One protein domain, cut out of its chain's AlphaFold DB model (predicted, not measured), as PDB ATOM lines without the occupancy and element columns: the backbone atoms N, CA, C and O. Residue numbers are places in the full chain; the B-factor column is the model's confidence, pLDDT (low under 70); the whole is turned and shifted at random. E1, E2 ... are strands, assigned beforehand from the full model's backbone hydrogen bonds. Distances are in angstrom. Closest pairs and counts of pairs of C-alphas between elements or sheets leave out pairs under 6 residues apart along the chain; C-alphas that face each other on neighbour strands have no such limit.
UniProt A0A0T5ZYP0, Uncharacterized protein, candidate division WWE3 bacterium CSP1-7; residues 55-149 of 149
ATOM      1  N   TYR A  55     -50.902   1.489  41.232       89.94
ATOM      2  CA  TYR A  55     -50.480   0.329  41.998       89.94
ATOM      3  C   TYR A  55     -51.150  -0.921  41.448       89.94
ATOM      4  O   TYR A  55     -52.324  -0.887  41.073       89.94
ATOM      5  N   TRP A  56     -50.415  -2.024  41.424       89.69
ATOM      6  CA  TRP A  56     -50.953  -3.330  41.075       89.69
ATOM      7  C   TRP A  56     -50.149  -4.432  41.757       89.69
ATOM      8  O   TRP A  56     -49.006  -4.229  42.158       89.69
ATOM      9  N   ASN A  57     -50.748  -5.616  41.869       88.25
ATOM     10  CA  ASN A  57     -50.050  -6.814  42.319       88.25
ATOM     11  C   ASN A  57     -50.070  -7.861  41.222       88.25
ATOM     12  O   ASN A  57     -51.120  -8.127  40.635       88.25
ATOM     13  N   ALA A  58     -48.927  -8.492  40.995       84.88
ATOM     14  CA  ALA A  58     -48.819  -9.638  40.109       84.88
ATOM     15  C   ALA A  58     -47.921 -10.687  40.765       84.88
ATOM     16  O   ALA A  58     -46.778 -10.401  41.102       84.88
ATOM     17  N   GLY A  59     -48.447 -11.897  40.984       84.25
ATOM     18  CA  GLY A  59     -47.651 -13.027  41.480       84.25
ATOM     19  C   GLY A  59     -46.944 -12.797  42.825       84.25
ATOM     20  O   GLY A  59     -45.840 -13.290  43.002       84.25
ATOM     21  N   GLY A  60     -47.544 -12.041  43.754       82.94
ATOM     22  CA  GLY A  60     -46.932 -11.727  45.060       82.94
ATOM     23  C   GLY A  60     -45.914 -10.579  45.037       82.94
ATOM     24  O   GLY A  60     -45.282 -10.296  46.058       82.94
ATOM     25  N   ILE A  61     -45.783  -9.909  43.890       87.81
ATOM     26  CA  ILE A  61     -44.974  -8.707  43.719       87.81
ATOM     27  C   ILE A  61     -45.905  -7.498  43.728       87.81
ATOM     28  O   ILE A  61     -46.815  -7.393  42.898       87.81
ATOM     29  N   GLU A  62     -45.655  -6.596  44.668       89.88
ATOM     30  CA  GLU A  62     -46.351  -5.321  44.775       89.88
ATOM     31  C   GLU A  62     -45.640  -4.287  43.907       89.88
ATOM     32  O   GLU A  62     -44.447  -4.064  44.090       89.88
ATOM     33  N   TYR A  63     -46.356  -3.630  42.999       91.38
ATOM     34  CA  TYR A  63     -45.836  -2.553  42.161       91.38
ATOM     35  C   TYR A  63     -46.499  -1.229  42.522       91.38
ATOM     36  O   TYR A  63     -47.713  -1.162  42.717       91.38
ATOM     37  N   LYS A  64     -45.712  -0.151  42.546       94.31
ATOM     38  CA  LYS A  64     -46.194   1.199  42.850       94.31
ATOM     39  C   LYS A  64     -45.445   2.258  42.054       94.31
ATOM     40  O   LYS A  64     -44.225   2.334  42.130       94.31
ATOM     41  N   ILE A  65     -46.165   3.128  41.355       95.62
ATOM     42  CA  ILE A  65     -45.597   4.301  40.680       95.62
ATOM     43  C   ILE A  65     -45.489   5.450  41.683       95.62
ATOM     44  O   ILE A  65     -46.485   5.892  42.260       95.62
ATOM     45  N   THR A  66     -44.273   5.943  41.902       95.56
ATOM     46  CA  THR A  66     -43.963   6.947  42.927       95.56
ATOM     47  C   THR A  66     -44.010   8.373  42.394       95.56
ATOM     48  O   THR A  66     -44.328   9.288  43.153       95.56
ATOM     49  N   GLY A  67     -43.739   8.578  41.104       94.19
ATOM     50  CA  GLY A  67     -43.778   9.900  40.483       94.19
ATOM     51  C   GLY A  67     -42.632  10.148  39.517       94.19
ATOM     52  O   GLY A  67     -41.954   9.224  39.089       94.19
ATOM     53  N   TYR A  68     -42.425  11.414  39.161       94.62
ATOM     54  CA  TYR A  68     -41.313  11.810  38.302       94.62
ATOM     55  C   TYR A  68     -40.048  12.102  39.109       94.62
ATOM     56  O   TYR A  68     -40.102  12.839  40.092       94.62
ATOM     57  N   GLU A  69     -38.905  11.638  38.616       94.88
ATOM     58  CA  GLU A  69     -37.580  11.997  39.124       94.88
ATOM     59  C   GLU A  69     -36.654  12.406  37.970       94.88
ATOM     60  O   GLU A  69     -36.861  12.017  36.820       94.88
ATOM     61  N   ASN A  70     -35.637  13.221  38.265       93.56
ATOM     62  CA  ASN A  70     -34.622  13.601  37.283       93.56
ATOM     63  C   ASN A  70     -33.368  12.744  37.474       93.56
ATOM     64  O   ASN A  70     -32.812  12.698  38.571       93.56
ATOM     65  N   HIS A  71     -32.888  12.127  36.398       92.62
ATOM     66  CA  HIS A  71     -31.692  11.289  36.404       92.62
ATOM     67  C   HIS A  71     -30.735  11.676  35.284       92.62
ATOM     68  O   HIS A  71     -31.153  11.980  34.172       92.62
ATOM     69  N   SER A  72     -29.435  11.633  35.572       90.06
ATOM     70  CA  SER A  72     -28.407  11.795  34.545       90.06
ATOM     71  C   SER A  72     -28.158  10.455  33.855       90.06
ATOM     72  O   SER A  72     -27.732   9.501  34.508       90.06
ATOM     73  N   LEU A  73     -28.437  10.392  32.553       87.75
ATOM     74  CA  LEU A  73     -28.251   9.226  31.689       87.75
ATOM     75  C   LEU A  73     -27.534   9.659  30.410       87.75
ATOM     76  O   LEU A  73     -27.926  10.641  29.778       87.75
ATOM     77  N   GLY A  74     -26.457   8.963  30.039       79.62
ATOM     78  CA  GLY A  74     -25.674   9.317  28.846       79.62
ATOM     79  C   GLY A  74     -25.128  10.755  28.856       79.62
ATOM     80  O   GLY A  74     -24.951  11.354  27.799       79.62
ATOM     81  N   GLY A  75     -24.912  11.339  30.041       82.62
ATOM     82  CA  GLY A  75     -24.433  12.717  30.208       82.62
ATOM     83  C   GLY A  75     -25.510  13.804  30.118       82.62
ATOM     84  O   GLY A  75     -25.173  14.982  30.197       82.62
ATOM     85  N   SER A  76     -26.789  13.442  29.982       82.94
ATOM     86  CA  SER A  76     -27.915  14.387  29.949       82.94
ATOM     87  C   SER A  76     -28.906  14.117  31.079       82.94
ATOM     88  O   SER A  76     -29.172  12.966  31.417       82.94
ATOM     89  N   SER A  77     -29.482  15.181  31.644       89.50
ATOM     90  CA  SER A  77     -30.557  15.062  32.635       89.50
ATOM     91  C   SER A  77     -31.876  14.707  31.950       89.50
ATOM     92  O   SER A  77     -32.303  15.406  31.033       89.50
ATOM     93  N   GLN A  78     -32.517  13.635  32.407       89.56
ATOM     94  CA  GLN A  78     -33.781  13.112  31.901       89.56
ATOM     95  C   GLN A  78     -34.817  13.078  33.017       89.56
ATOM     96  O   GLN A  78     -34.536  12.594  34.114       89.56
ATOM     97  N   ARG A  79     -36.029  13.552  32.726       91.69
ATOM     98  CA  ARG A  79     -37.176  13.437  33.631       91.69
ATOM     99  C   ARG A  79     -37.891  12.115  33.358       91.69
ATOM    100  O   ARG A  79     -38.495  11.953  32.302       91.69
ATOM    101  N   LEU A  80     -37.824  11.183  34.302       93.38
ATOM    102  CA  LEU A  80     -38.306   9.807  34.155       93.38
ATOM    103  C   LEU A  80     -39.467   9.528  35.109       93.38
ATOM    104  O   LEU A  80     -39.517  10.089  36.202       93.38
ATOM    105  N   CYS A  81     -40.392   8.662  34.699       94.00
ATOM    106  CA  CYS A  81     -41.440   8.134  35.567       94.00
ATOM    107  C   CYS A  81     -40.884   6.970  36.376       94.00
ATOM    108  O   CYS A  81     -40.377   6.011  35.803       94.00
ATOM    109  N   CYS A  82     -40.981   7.059  37.693       95.75
ATOM    110  CA  CYS A  82     -40.395   6.121  38.626       95.75
ATOM    111  C   CYS A  82     -41.453   5.315  39.363       95.75
ATOM    112  O   CYS A  82     -42.563   5.779  39.639       95.75
ATOM    113  N   GLY A  83     -41.063   4.106  39.731       95.69
ATOM    114  CA  GLY A  83     -41.820   3.234  40.592       95.69
ATOM    115  C   GLY A  83     -40.915   2.321  41.398       95.69
ATOM    116  O   GLY A  83     -39.690   2.293  41.252       95.69
ATOM    117  N   THR A  84     -41.555   1.566  42.270       95.69
ATOM    118  CA  THR A  84     -40.940   0.511  43.052       95.69
ATOM    119  C   THR A  84     -41.697  -0.780  42.827       95.69
ATOM    120  O   THR A  84     -42.901  -0.759  42.556       95.69
ATOM    121  N   TRP A  85     -41.003  -1.898  42.973       91.75
ATOM    122  CA  TRP A  85     -41.665  -3.146  43.287       91.75
ATOM    123  C   TRP A  85     -40.979  -3.854  44.442       91.75
ATOM    124  O   TRP A  85     -39.777  -3.698  44.656       91.75
ATOM    125  N   GLU A  86     -41.762  -4.606  45.201       89.62
ATOM    126  CA  GLU A  86     -41.287  -5.403  46.323       89.62
ATOM    127  C   GLU A  86     -41.813  -6.827  46.173       89.62
ATOM    128  O   GLU A  86     -43.020  -7.052  46.061       89.62
ATOM    129  N   ASN A  87     -40.894  -7.791  46.132       84.44
ATOM    130  CA  ASN A  87     -41.236  -9.200  46.227       84.44
ATOM    131  C   ASN A  87     -41.321  -9.554  47.712       84.44
ATOM    132  O   ASN A  87     -40.315  -9.638  48.422       84.44
ATOM    133  N   THR A  88     -42.553  -9.756  48.167       72.06
ATOM    134  CA  THR A  88     -42.875 -10.018  49.574       72.06
ATOM    135  C   THR A  88     -42.335 -11.357  50.091       72.06
ATOM    136  O   THR A  88     -42.209 -11.524  51.302       72.06
ATOM    137  N   GLY A  89     -41.976 -12.295  49.205       75.69
ATOM    138  CA  GLY A  89     -41.392 -13.589  49.573       75.69
ATOM    139  C   GLY A  89     -39.885 -13.538  49.829       75.69
ATOM    140  O   GLY A  89     -39.405 -14.138  50.790       75.69
ATOM    141  N   ASP A  90     -39.151 -12.779  49.012       76.75
ATOM    142  CA  ASP A  90     -37.679 -12.810  48.985       76.75
ATOM    143  C   ASP A  90     -37.023 -11.578  49.634       76.75
ATOM    144  O   ASP A  90     -35.799 -11.484  49.718       76.75
ATOM    145  N   ASN A  91     -37.828 -10.629  50.135       77.50
ATOM    146  CA  ASN A  91     -37.378  -9.313  50.617       77.50
ATOM    147  C   ASN A  91     -36.538  -8.546  49.579       77.50
ATOM    148  O   ASN A  91     -35.717  -7.695  49.930       77.50
ATOM    149  N   GLU A  92     -36.743  -8.845  48.299       87.31
ATOM    150  CA  GLU A  92     -36.117  -8.123  47.205       87.31
ATOM    151  C   GLU A  92     -36.957  -6.907  46.853       87.31
ATOM    152  O   GLU A  92     -38.176  -6.986  46.680       87.31
ATOM    153  N   LYS A  93     -36.282  -5.768  46.730       92.44
ATOM    154  CA  LYS A  93     -36.908  -4.515  46.332       92.44
ATOM    155  C   LYS A  93     -36.215  -3.992  45.098       92.44
ATOM    156  O   LYS A  93     -34.988  -4.028  44.993       92.44
ATOM    157  N   MET A  94     -36.983  -3.435  44.185       94.19
ATOM    158  CA  MET A  94     -36.447  -2.710  43.049       94.19
ATOM    159  C   MET A  94     -37.053  -1.321  43.016       94.19
ATOM    160  O   MET A  94     -38.250  -1.134  43.220       94.19
ATOM    161  N   LYS A  95     -36.212  -0.346  42.700       96.31
ATOM    162  CA  LYS A  95     -36.635   0.953  42.203       96.31
ATOM    163  C   LYS A  95     -36.320   0.988  40.718       96.31
ATOM    164  O   LYS A  95     -35.241   0.566  40.312       96.31
ATOM    165  N   TYR A  96     -37.233   1.491  39.912       94.94
ATOM    166  CA  TYR A  96     -37.033   1.624  38.477       94.94
ATOM    167  C   TYR A  96     -37.600   2.953  38.007       94.94
ATOM    168  O   TYR A  96     -38.571   3.452  38.572       94.94
ATOM    169  N   CYS A  97     -37.003   3.524  36.971       95.25
ATOM    170  CA  CYS A  97     -37.526   4.692  36.291       95.25
ATOM    171  C   CYS A  97     -37.412   4.514  34.783       95.25
ATOM    172  O   CYS A  97     -36.411   3.996  34.291       95.25
ATOM    173  N   TYR A  98     -38.424   4.965  34.052       92.44
ATOM    174  CA  TYR A  98     -38.510   4.836  32.605       92.44
ATOM    175  C   TYR A  98     -38.908   6.158  31.946       92.44
ATOM    176  O   TYR A  98     -39.621   6.989  32.517       92.44
ATOM    177  N   GLY A  99     -38.409   6.360  30.729       90.62
ATOM    178  CA  GLY A  99     -38.801   7.458  29.861       90.62
ATOM    179  C   GLY A  99     -40.250   7.280  29.435       90.62
ATOM    180  O   GLY A  99     -40.661   6.202  29.015       90.62
ATOM    181  N   VAL A 100     -41.036   8.342  29.560       83.06
ATOM    182  CA  VAL A 100     -42.431   8.332  29.134       83.06
ATOM    183  C   VAL A 100     -42.498   8.822  27.684       83.06
ATOM    184  O   VAL A 100     -42.017   9.914  27.384       83.06
ATOM    185  N   GLY A 101     -43.070   8.019  26.782       74.81
ATOM    186  CA  GLY A 101     -43.122   8.308  25.344       74.81
ATOM    187  C   GLY A 101     -41.995   7.632  24.553       74.81
ATOM    188  O   GLY A 101     -41.636   6.489  24.821       74.81
ATOM    189  N   THR A 102     -41.452   8.315  23.541       60.31
ATOM    190  CA  THR A 102     -40.393   7.779  22.668       60.31
ATOM    191  C   THR A 102     -39.012   8.127  23.216       60.31
ATOM    192  O   THR A 102     -38.457   9.186  22.929       60.31
ATOM    193  N   GLY A 103     -38.450   7.233  24.014       64.25
ATOM    194  CA  GLY A 103     -37.075   7.338  24.483       64.25
ATOM    195  C   GLY A 103     -36.765   6.125  25.332       64.25
ATOM    196  O   GLY A 103     -37.366   5.960  26.388       64.25
ATOM    197  N   GLY A 104     -35.850   5.271  24.867       78.25
ATOM    198  CA  GLY A 104     -35.413   4.042  25.544       78.25
ATOM    199  C   GLY A 104     -34.615   4.292  26.829       78.25
ATOM    200  O   GLY A 104     -33.649   3.583  27.105       78.25
ATOM    201  N   TYR A 105     -34.973   5.335  27.580       91.12
ATOM    202  CA  TYR A 105     -34.386   5.673  28.860       91.12
ATOM    203  C   TYR A 105     -34.973   4.773  29.934       91.12
ATOM    204  O   TYR A 105     -36.182   4.762  30.164       91.12
ATOM    205  N   TYR A 106     -34.102   4.046  30.609       93.69
ATOM    206  CA  TYR A 106     -34.454   3.208  31.737       93.69
ATOM    207  C   TYR A 106     -33.318   3.247  32.744       93.69
ATOM    208  O   TYR A 106     -32.149   3.358  32.380       93.69
ATOM    209  N   ILE A 107     -33.645   3.166  34.020       95.88
ATOM    210  CA  ILE A 107     -32.665   3.069  35.093       95.88
ATOM    211  C   ILE A 107     -33.288   2.276  36.231       95.88
ATOM    212  O   ILE A 107     -34.444   2.500  36.585       95.88
ATOM    213  N   ALA A 108     -32.537   1.332  36.784       95.81
ATOM    214  CA  ALA A 108     -33.008   0.484  37.864       95.81
ATOM    215  C   ALA A 108     -31.967   0.340  38.968       95.81
ATOM    216  O   ALA A 108     -30.756   0.348  38.727       95.81
ATOM    217  N   TRP A 109     -32.481   0.172  40.179       96.38
ATOM    218  CA  TRP A 109     -31.737  -0.135  41.383       96.38
ATOM    219  C   TRP A 109     -32.360  -1.344  42.051       96.38
ATOM    220  O   TRP A 109     -33.582  -1.415  42.187       96.38
ATOM    221  N   THR A 110     -31.529  -2.258  42.524       93.56
ATOM    222  CA  THR A 110     -31.965  -3.430  43.280       93.56
ATOM    223  C   THR A 110     -31.489  -3.331  44.719       93.56
ATOM    224  O   THR A 110     -30.421  -2.798  45.011       93.56
ATOM    225  N   SER A 111     -32.308  -3.833  45.629       91.81
ATOM    226  CA  SER A 111     -31.993  -4.025  47.035       91.81
ATOM    227  C   SER A 111     -32.298  -5.474  47.388       91.81
ATOM    228  O   SER A 111     -33.379  -5.984  47.097       91.81
ATOM    229  N   SER A 112     -31.310  -6.151  47.963       85.31
ATOM    230  CA  SER A 112     -31.385  -7.553  48.371       85.31
ATOM    231  C   SER A 112     -30.489  -7.790  49.587       85.31
ATOM    232  O   SER A 112     -29.744  -6.905  50.023       85.31
ATOM    233  N   ALA A 113     -30.490  -9.014  50.116       84.88
ATOM    234  CA  ALA A 113     -29.530  -9.410  51.145       84.88
ATOM    235  C   ALA A 113     -28.068  -9.240  50.682       84.88
ATOM    236  O   ALA A 113     -27.218  -8.833  51.473       84.88
ATOM    237  N   ALA A 114     -27.778  -9.474  49.395       80.38
ATOM    238  CA  ALA A 114     -26.433  -9.331  48.832       80.38
ATOM    239  C   ALA A 114     -25.923  -7.879  48.848       80.38
ATOM    240  O   ALA A 114     -24.717  -7.651  48.901       80.38
ATOM    241  N   THR A 115     -26.831  -6.900  48.841       82.38
ATOM    242  CA  THR A 115     -26.510  -5.464  48.886       82.38
ATOM    243  C   THR A 115     -26.647  -4.882  50.297       82.38
ATOM    244  O   THR A 115     -26.590  -3.666  50.482       82.38
ATOM    245  N   GLY A 116     -26.869  -5.726  51.314       83.75
ATOM    246  CA  GLY A 116     -27.137  -5.282  52.684       83.75
ATOM    247  C   GLY A 116     -28.442  -4.486  52.816       83.75
ATOM    248  O   GLY A 116     -28.545  -3.609  53.674       83.75
ATOM    249  N   GLY A 117     -29.414  -4.730  51.930       85.62
ATOM    250  CA  GLY A 117     -30.679  -3.997  51.871       85.62
ATOM    251  C   GLY A 117     -30.571  -2.586  51.282       85.62
ATOM    252  O   GLY A 117     -31.570  -1.864  51.243       85.62
ATOM    253  N   GLN A 118     -29.395  -2.174  50.803       89.75
ATOM    254  CA  GLN A 118     -29.227  -0.898  50.112       89.75
ATOM    255  C   GLN A 118     -29.649  -1.016  48.648       89.75
ATOM    256  O   GLN A 118     -29.399  -2.036  48.006       89.75
ATOM    257  N   TYR A 119     -30.265   0.041  48.119       92.75
ATOM    258  CA  TYR A 119     -30.482   0.164  46.682       92.75
ATOM    259  C   TYR A 119     -29.156   0.476  45.995       92.75
ATOM    260  O   TYR A 119     -28.584   1.540  46.221       92.75
ATOM    261  N   VAL A 120     -28.705  -0.427  45.133       94.19
ATOM    262  CA  VAL A 120     -27.541  -0.229  44.262       94.19
ATOM    263  C   VAL A 120     -28.015  -0.184  42.819       94.19
ATOM    264  O   VAL A 120     -28.901  -0.955  42.436       94.19
ATOM    265  N   LYS A 121     -27.478   0.737  42.013       94.81
ATOM    266  CA  LYS A 121     -27.805   0.804  40.587       94.81
ATOM    267  C   LYS A 121     -27.409  -0.523  39.948       94.81
ATOM    268  O   LYS A 121     -26.285  -0.973  40.123       94.81
ATOM    269  N   SER A 122     -28.328  -1.124  39.201       93.88
ATOM    270  CA  SER A 122     -28.122  -2.415  38.537       93.88
ATOM    271  C   SER A 122     -28.105  -2.292  37.018       93.88
ATOM    272  O   SER A 122     -27.405  -3.043  36.338       93.88
ATOM    273  N   MET A 123     -28.834  -1.317  36.468       95.19
ATOM    274  CA  MET A 123     -28.958  -1.129  35.027       95.19
ATOM    275  C   MET A 123     -29.266   0.323  34.677       95.19
ATOM    276  O   MET A 123     -30.014   0.999  35.385       95.19
ATOM    277  N   GLU A 124     -28.758   0.772  33.534       95.19
ATOM    278  CA  GLU A 124     -29.341   1.897  32.808       95.19
ATOM    279  C   GLU A 124     -29.376   1.617  31.303       95.19
ATOM    280  O   GLU A 124     -28.485   0.956  30.774       95.19
ATOM    281  N   SER A 125     -30.384   2.135  30.610       93.56
ATOM    282  CA  SER A 125     -30.419   2.240  29.154       93.56
ATOM    283  C   SER A 125     -30.730   3.671  28.745       93.56
ATOM    284  O   SER A 125     -31.407   4.408  29.464       93.56
ATOM    285  N   TYR A 126     -30.194   4.091  27.607       92.38
ATOM    286  CA  TYR A 126     -30.377   5.436  27.078       92.38
ATOM    287  C   TYR A 126     -30.120   5.471  25.577       92.38
ATOM    288  O   TYR A 126     -29.419   4.625  25.028       92.38
ATOM    289  N   THR A 127     -30.655   6.485  24.911       89.62
ATOM    290  CA  THR A 127     -30.380   6.741  23.496       89.62
ATOM    291  C   THR A 127     -29.212   7.711  23.340       89.62
ATOM    292  O   THR A 127     -29.158   8.736  24.027       89.62
ATOM    293  N   GLN A 128     -28.293   7.411  22.422       87.12
ATOM    294  CA  GLN A 128     -27.172   8.274  22.049       87.12
ATOM    295  C   GLN A 128     -27.143   8.436  20.525       87.12
ATOM    296  O   GLN A 128     -26.604   7.597  19.808       87.12
ATOM    297  N   GLY A 129     -27.728   9.528  20.030       86.31
ATOM    298  CA  GLY A 129     -27.948   9.702  18.593       86.31
ATOM    299  C   GLY A 129     -28.974   8.692  18.080       86.31
ATOM    300  O   GLY A 129     -30.089   8.636  18.593       86.31
ATOM    301  N   ASP A 130     -28.585   7.902  17.087       88.44
ATOM    302  CA  ASP A 130     -29.355   6.796  16.511       88.44
ATOM    303  C   ASP A 130     -29.184   5.467  17.266       88.44
ATOM    304  O   ASP A 130     -29.901   4.510  16.984       88.44
ATOM    305  N   LYS A 131     -28.270   5.416  18.243       90.00
ATOM    306  CA  LYS A 131     -27.939   4.194  18.978       90.00
ATOM    307  C   LYS A 131     -28.727   4.038  20.266       90.00
ATOM    308  O   LYS A 131     -29.003   5.015  20.972       90.00
ATOM    309  N   SER A 132     -28.991   2.788  20.623       90.06
ATOM    310  CA  SER A 132     -29.475   2.391  21.943       90.06
ATOM    311  C   SER A 132     -28.322   1.829  22.765       90.06
ATOM    312  O   SER A 132     -27.688   0.845  22.385       90.06
ATOM    313  N   CYS A 133     -28.051   2.459  23.900       92.94
ATOM    314  CA  CYS A 133     -27.007   2.066  24.828       92.94
ATOM    315  C   CYS A 133     -27.601   1.422  26.079       92.94
ATOM    316  O   CYS A 133     -28.659   1.837  26.553       92.94
ATOM    317  N   PHE A 134     -26.881   0.465  26.658       94.12
ATOM    318  CA  PHE A 134     -27.159  -0.053  27.993       94.12
ATOM    319  C   PHE A 134     -25.872  -0.254  28.791       94.12
ATOM    320  O   PHE A 134     -24.811  -0.541  28.231       94.12
ATOM    321  N   LYS A 135     -25.991  -0.145  30.113       95.50
ATOM    322  CA  LYS A 135     -24.965  -0.532  31.077       95.50
ATOM    323  C   LYS A 135     -25.558  -1.435  32.140       95.50
ATOM    324  O   LYS A 135     -26.665  -1.197  32.622       95.50
ATOM    325  N   LEU A 136     -24.776  -2.433  32.521       95.50
ATOM    326  CA  LEU A 136     -25.016  -3.280  33.678       95.50
ATOM    327  C   LEU A 136     -23.978  -2.972  34.743       95.50
ATOM    328  O   LEU A 136     -22.807  -2.729  34.430       95.50
ATOM    329  N   TYR A 137     -24.417  -3.025  35.990       93.75
ATOM    330  CA  TYR A 137     -23.603  -2.705  37.151       93.75
ATOM    331  C   TYR A 137     -23.535  -3.902  38.099       93.75
ATOM    332  O   TYR A 137     -24.505  -4.651  38.228       93.75
ATOM    333  N   ASP A 138     -22.389  -4.092  38.751       90.50
ATOM    334  CA  ASP A 138     -22.274  -5.017  39.880       90.50
ATOM    335  C   ASP A 138     -22.836  -4.412  41.181       90.50
ATOM    336  O   ASP A 138     -23.290  -3.268  41.231       90.50
ATOM    337  N   ALA A 139     -22.787  -5.187  42.268       88.81
ATOM    338  CA  ALA A 139     -23.251  -4.753  43.586       88.81
ATOM    339  C   ALA A 139     -22.423  -3.603  44.201       88.81
ATOM    340  O   ALA A 139     -22.823  -3.050  45.223       88.81
ATOM    341  N   GLN A 140     -21.273  -3.249  43.616       88.50
ATOM    342  CA  GLN A 140     -20.458  -2.089  43.988       88.50
ATOM    343  C   GLN A 140     -20.657  -0.911  43.018       88.50
ATOM    344  O   GLN A 140     -19.858   0.026  43.026       88.50
ATOM    345  N   GLU A 141     -21.702  -0.962  42.186       89.56
ATOM    346  CA  GLU A 141     -22.035   0.028  41.157       89.56
ATOM    347  C   GLU A 141     -20.914   0.248  40.127       89.56
ATOM    348  O   GLU A 141     -20.808   1.315  39.511       89.56
ATOM    349  N   LYS A 142     -20.071  -0.765  39.888       93.12
ATOM    350  CA  LYS A 142     -19.095  -0.734  38.795       93.12
ATOM    351  C   LYS A 142     -19.720  -1.279  37.525       93.12
ATOM    352  O   LYS A 142     -20.417  -2.288  37.548       93.12
ATOM    353  N   VAL A 143     -19.427  -0.628  36.402       95.25
ATOM    354  CA  VAL A 143     -19.883  -1.083  35.085       95.25
ATOM    355  C   VAL A 143     -19.213  -2.417  34.757       95.25
ATOM    356  O   VAL A 143     -17.993  -2.480  34.613       95.25
ATOM    357  N   VAL A 144     -20.014  -3.474  34.624       96.12
ATOM    358  CA  VAL A 144     -19.547  -4.813  34.218       96.12
ATOM    359  C   VAL A 144     -19.753  -5.069  32.733       96.12
ATOM    360  O   VAL A 144     -19.082  -5.908  32.136       96.12
ATOM    361  N   THR A 145     -20.695  -4.368  32.112       95.94
ATOM    362  CA  THR A 145     -20.973  -4.474  30.680       95.94
ATOM    363  C   THR A 145     -21.540  -3.155  30.194       95.94
ATOM    364  O   THR A 145     -22.422  -2.589  30.837       95.94
ATOM    365  N   GLU A 146     -21.054  -2.696  29.048       95.00
ATOM    366  CA  GLU A 146     -21.581  -1.550  28.319       95.00
ATOM    367  C   GLU A 146     -21.650  -1.907  26.834       95.00
ATOM    368  O   GLU A 146     -20.724  -2.507  26.283       95.00
ATOM    369  N   SER A 147     -22.755  -1.559  26.183       94.31
ATOM    370  CA  SER A 147     -22.910  -1.728  24.740       94.31
ATOM    371  C   SER A 147     -23.813  -0.640  24.183       94.31
ATOM    372  O   SER A 147     -24.780  -0.251  24.833       94.31
ATOM    373  N   CYS A 148     -23.497  -0.176  22.976       93.62
ATOM    374  CA  CYS A 148     -24.305   0.751  22.196       93.62
ATOM    375  C   CYS A 148     -24.446   0.186  20.786       93.62
ATOM    376  O   CYS A 148     -23.430  -0.007  20.109       93.62
ATOM    377  N   GLN A 149     -25.681  -0.075  20.366       89.62
ATOM    378  CA  GLN A 149     -26.003  -0.589  19.034       89.62
ATOM    379  C   GLN A 149     -26.791   0.436  18.240       89.62
ATOM    380  O   GLN A 149     -27.706   1.049  18.836       89.62
TER     381      GLN A 149
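What this domain is: This is residues 55 to 149 of the 149 residues of an uncharacterized protein of candidate division WWE3 bacterium CSP1-7 (UniProt A0A0T5ZYP0). The domain is one twisted sheet of eight strands, laid side by side in chain order, with the long hairpin of E2 and E3 bent so that its tip folds back over one face of the sheet near E6. The sheet is thus folded into two leaves that are only partly face to face: E1 and E2 in one, E4 to E8 in the other, with E3 as the hinge. The printed part has 95 residues with eight named strands, E1 to E8, and no named helix; the class is all strand. The sheet's order is E1 - E2 - E3 - E4 - E5 - E6 - E7 - E8, all antiparallel. The whole is compact, with a radius of gyration of the C-alphas of 13.9 A and spans of 41 by 28 by 21 A.

Where its parts are: E1, residues 55 to 58, begins at C-alpha 55, (-50.480, 0.329, 41.998), and is 10.3 A long. E2, residues 61 to 73, is the longest strand by residues and measures 27.3 A; it bends by 86 degrees at residue 70. E3, residues 76 to 87, measures 31.6 A and bends by 66 degrees at residue 79. E4, residues 92 to 98, measures 19.7 A, and E5, residues 106 to 111, 17.1 A. E6, residues 120 to 128, begins at (-27.541, -0.229, 44.262) and measures 23.8 A. E7, residues 131 to 137, measures 19.9 A. E8, residues 143 to 148, measures 13.7 A and ends at (-24.305, 0.751, 22.196).

How they stand to each other: The strands form a meander, each the antiparallel neighbour of the one before, and each successive pair is a hairpin. E1 and E8 are the edge strands. E1 and E2 stand at 120 degrees between directions, with N 56 and O 63 3.1 A apart. In E2 and E3, at 161 degrees, N 71 and O 78 are 2.9 A apart. E3 and E4 have N 83 and O 96 at 2.8 A. E4 and E5 have N 95 and O 109 at 2.9 A, and E5 and E6 have N 108 and O 123 at 2.9 A. E6 and E7 have N 126 and O 133 at 2.9 A, and E7 and E8 have N 136 and O 145 at 2.9 A. These N and O pairs are within hydrogen-bond range. In the folded sheet, one sheet bent back on itself, the closest C-alphas of E2 and E6 are those of Leu 73 and Tyr 126, 6.3 A apart. E1 and E8 are apart.

The domain as a whole: The two C-alphas farthest apart are those of Gly 89 and Gly 129, 41.0 A. The printed part has no cut and ends at the chain's last residue, Gln 149. The links E4 to E5 and E5 to E6 are short; the other links are tight. The mean pLDDT of the printed part is 89.5, and residues 102 to 103 are under 70.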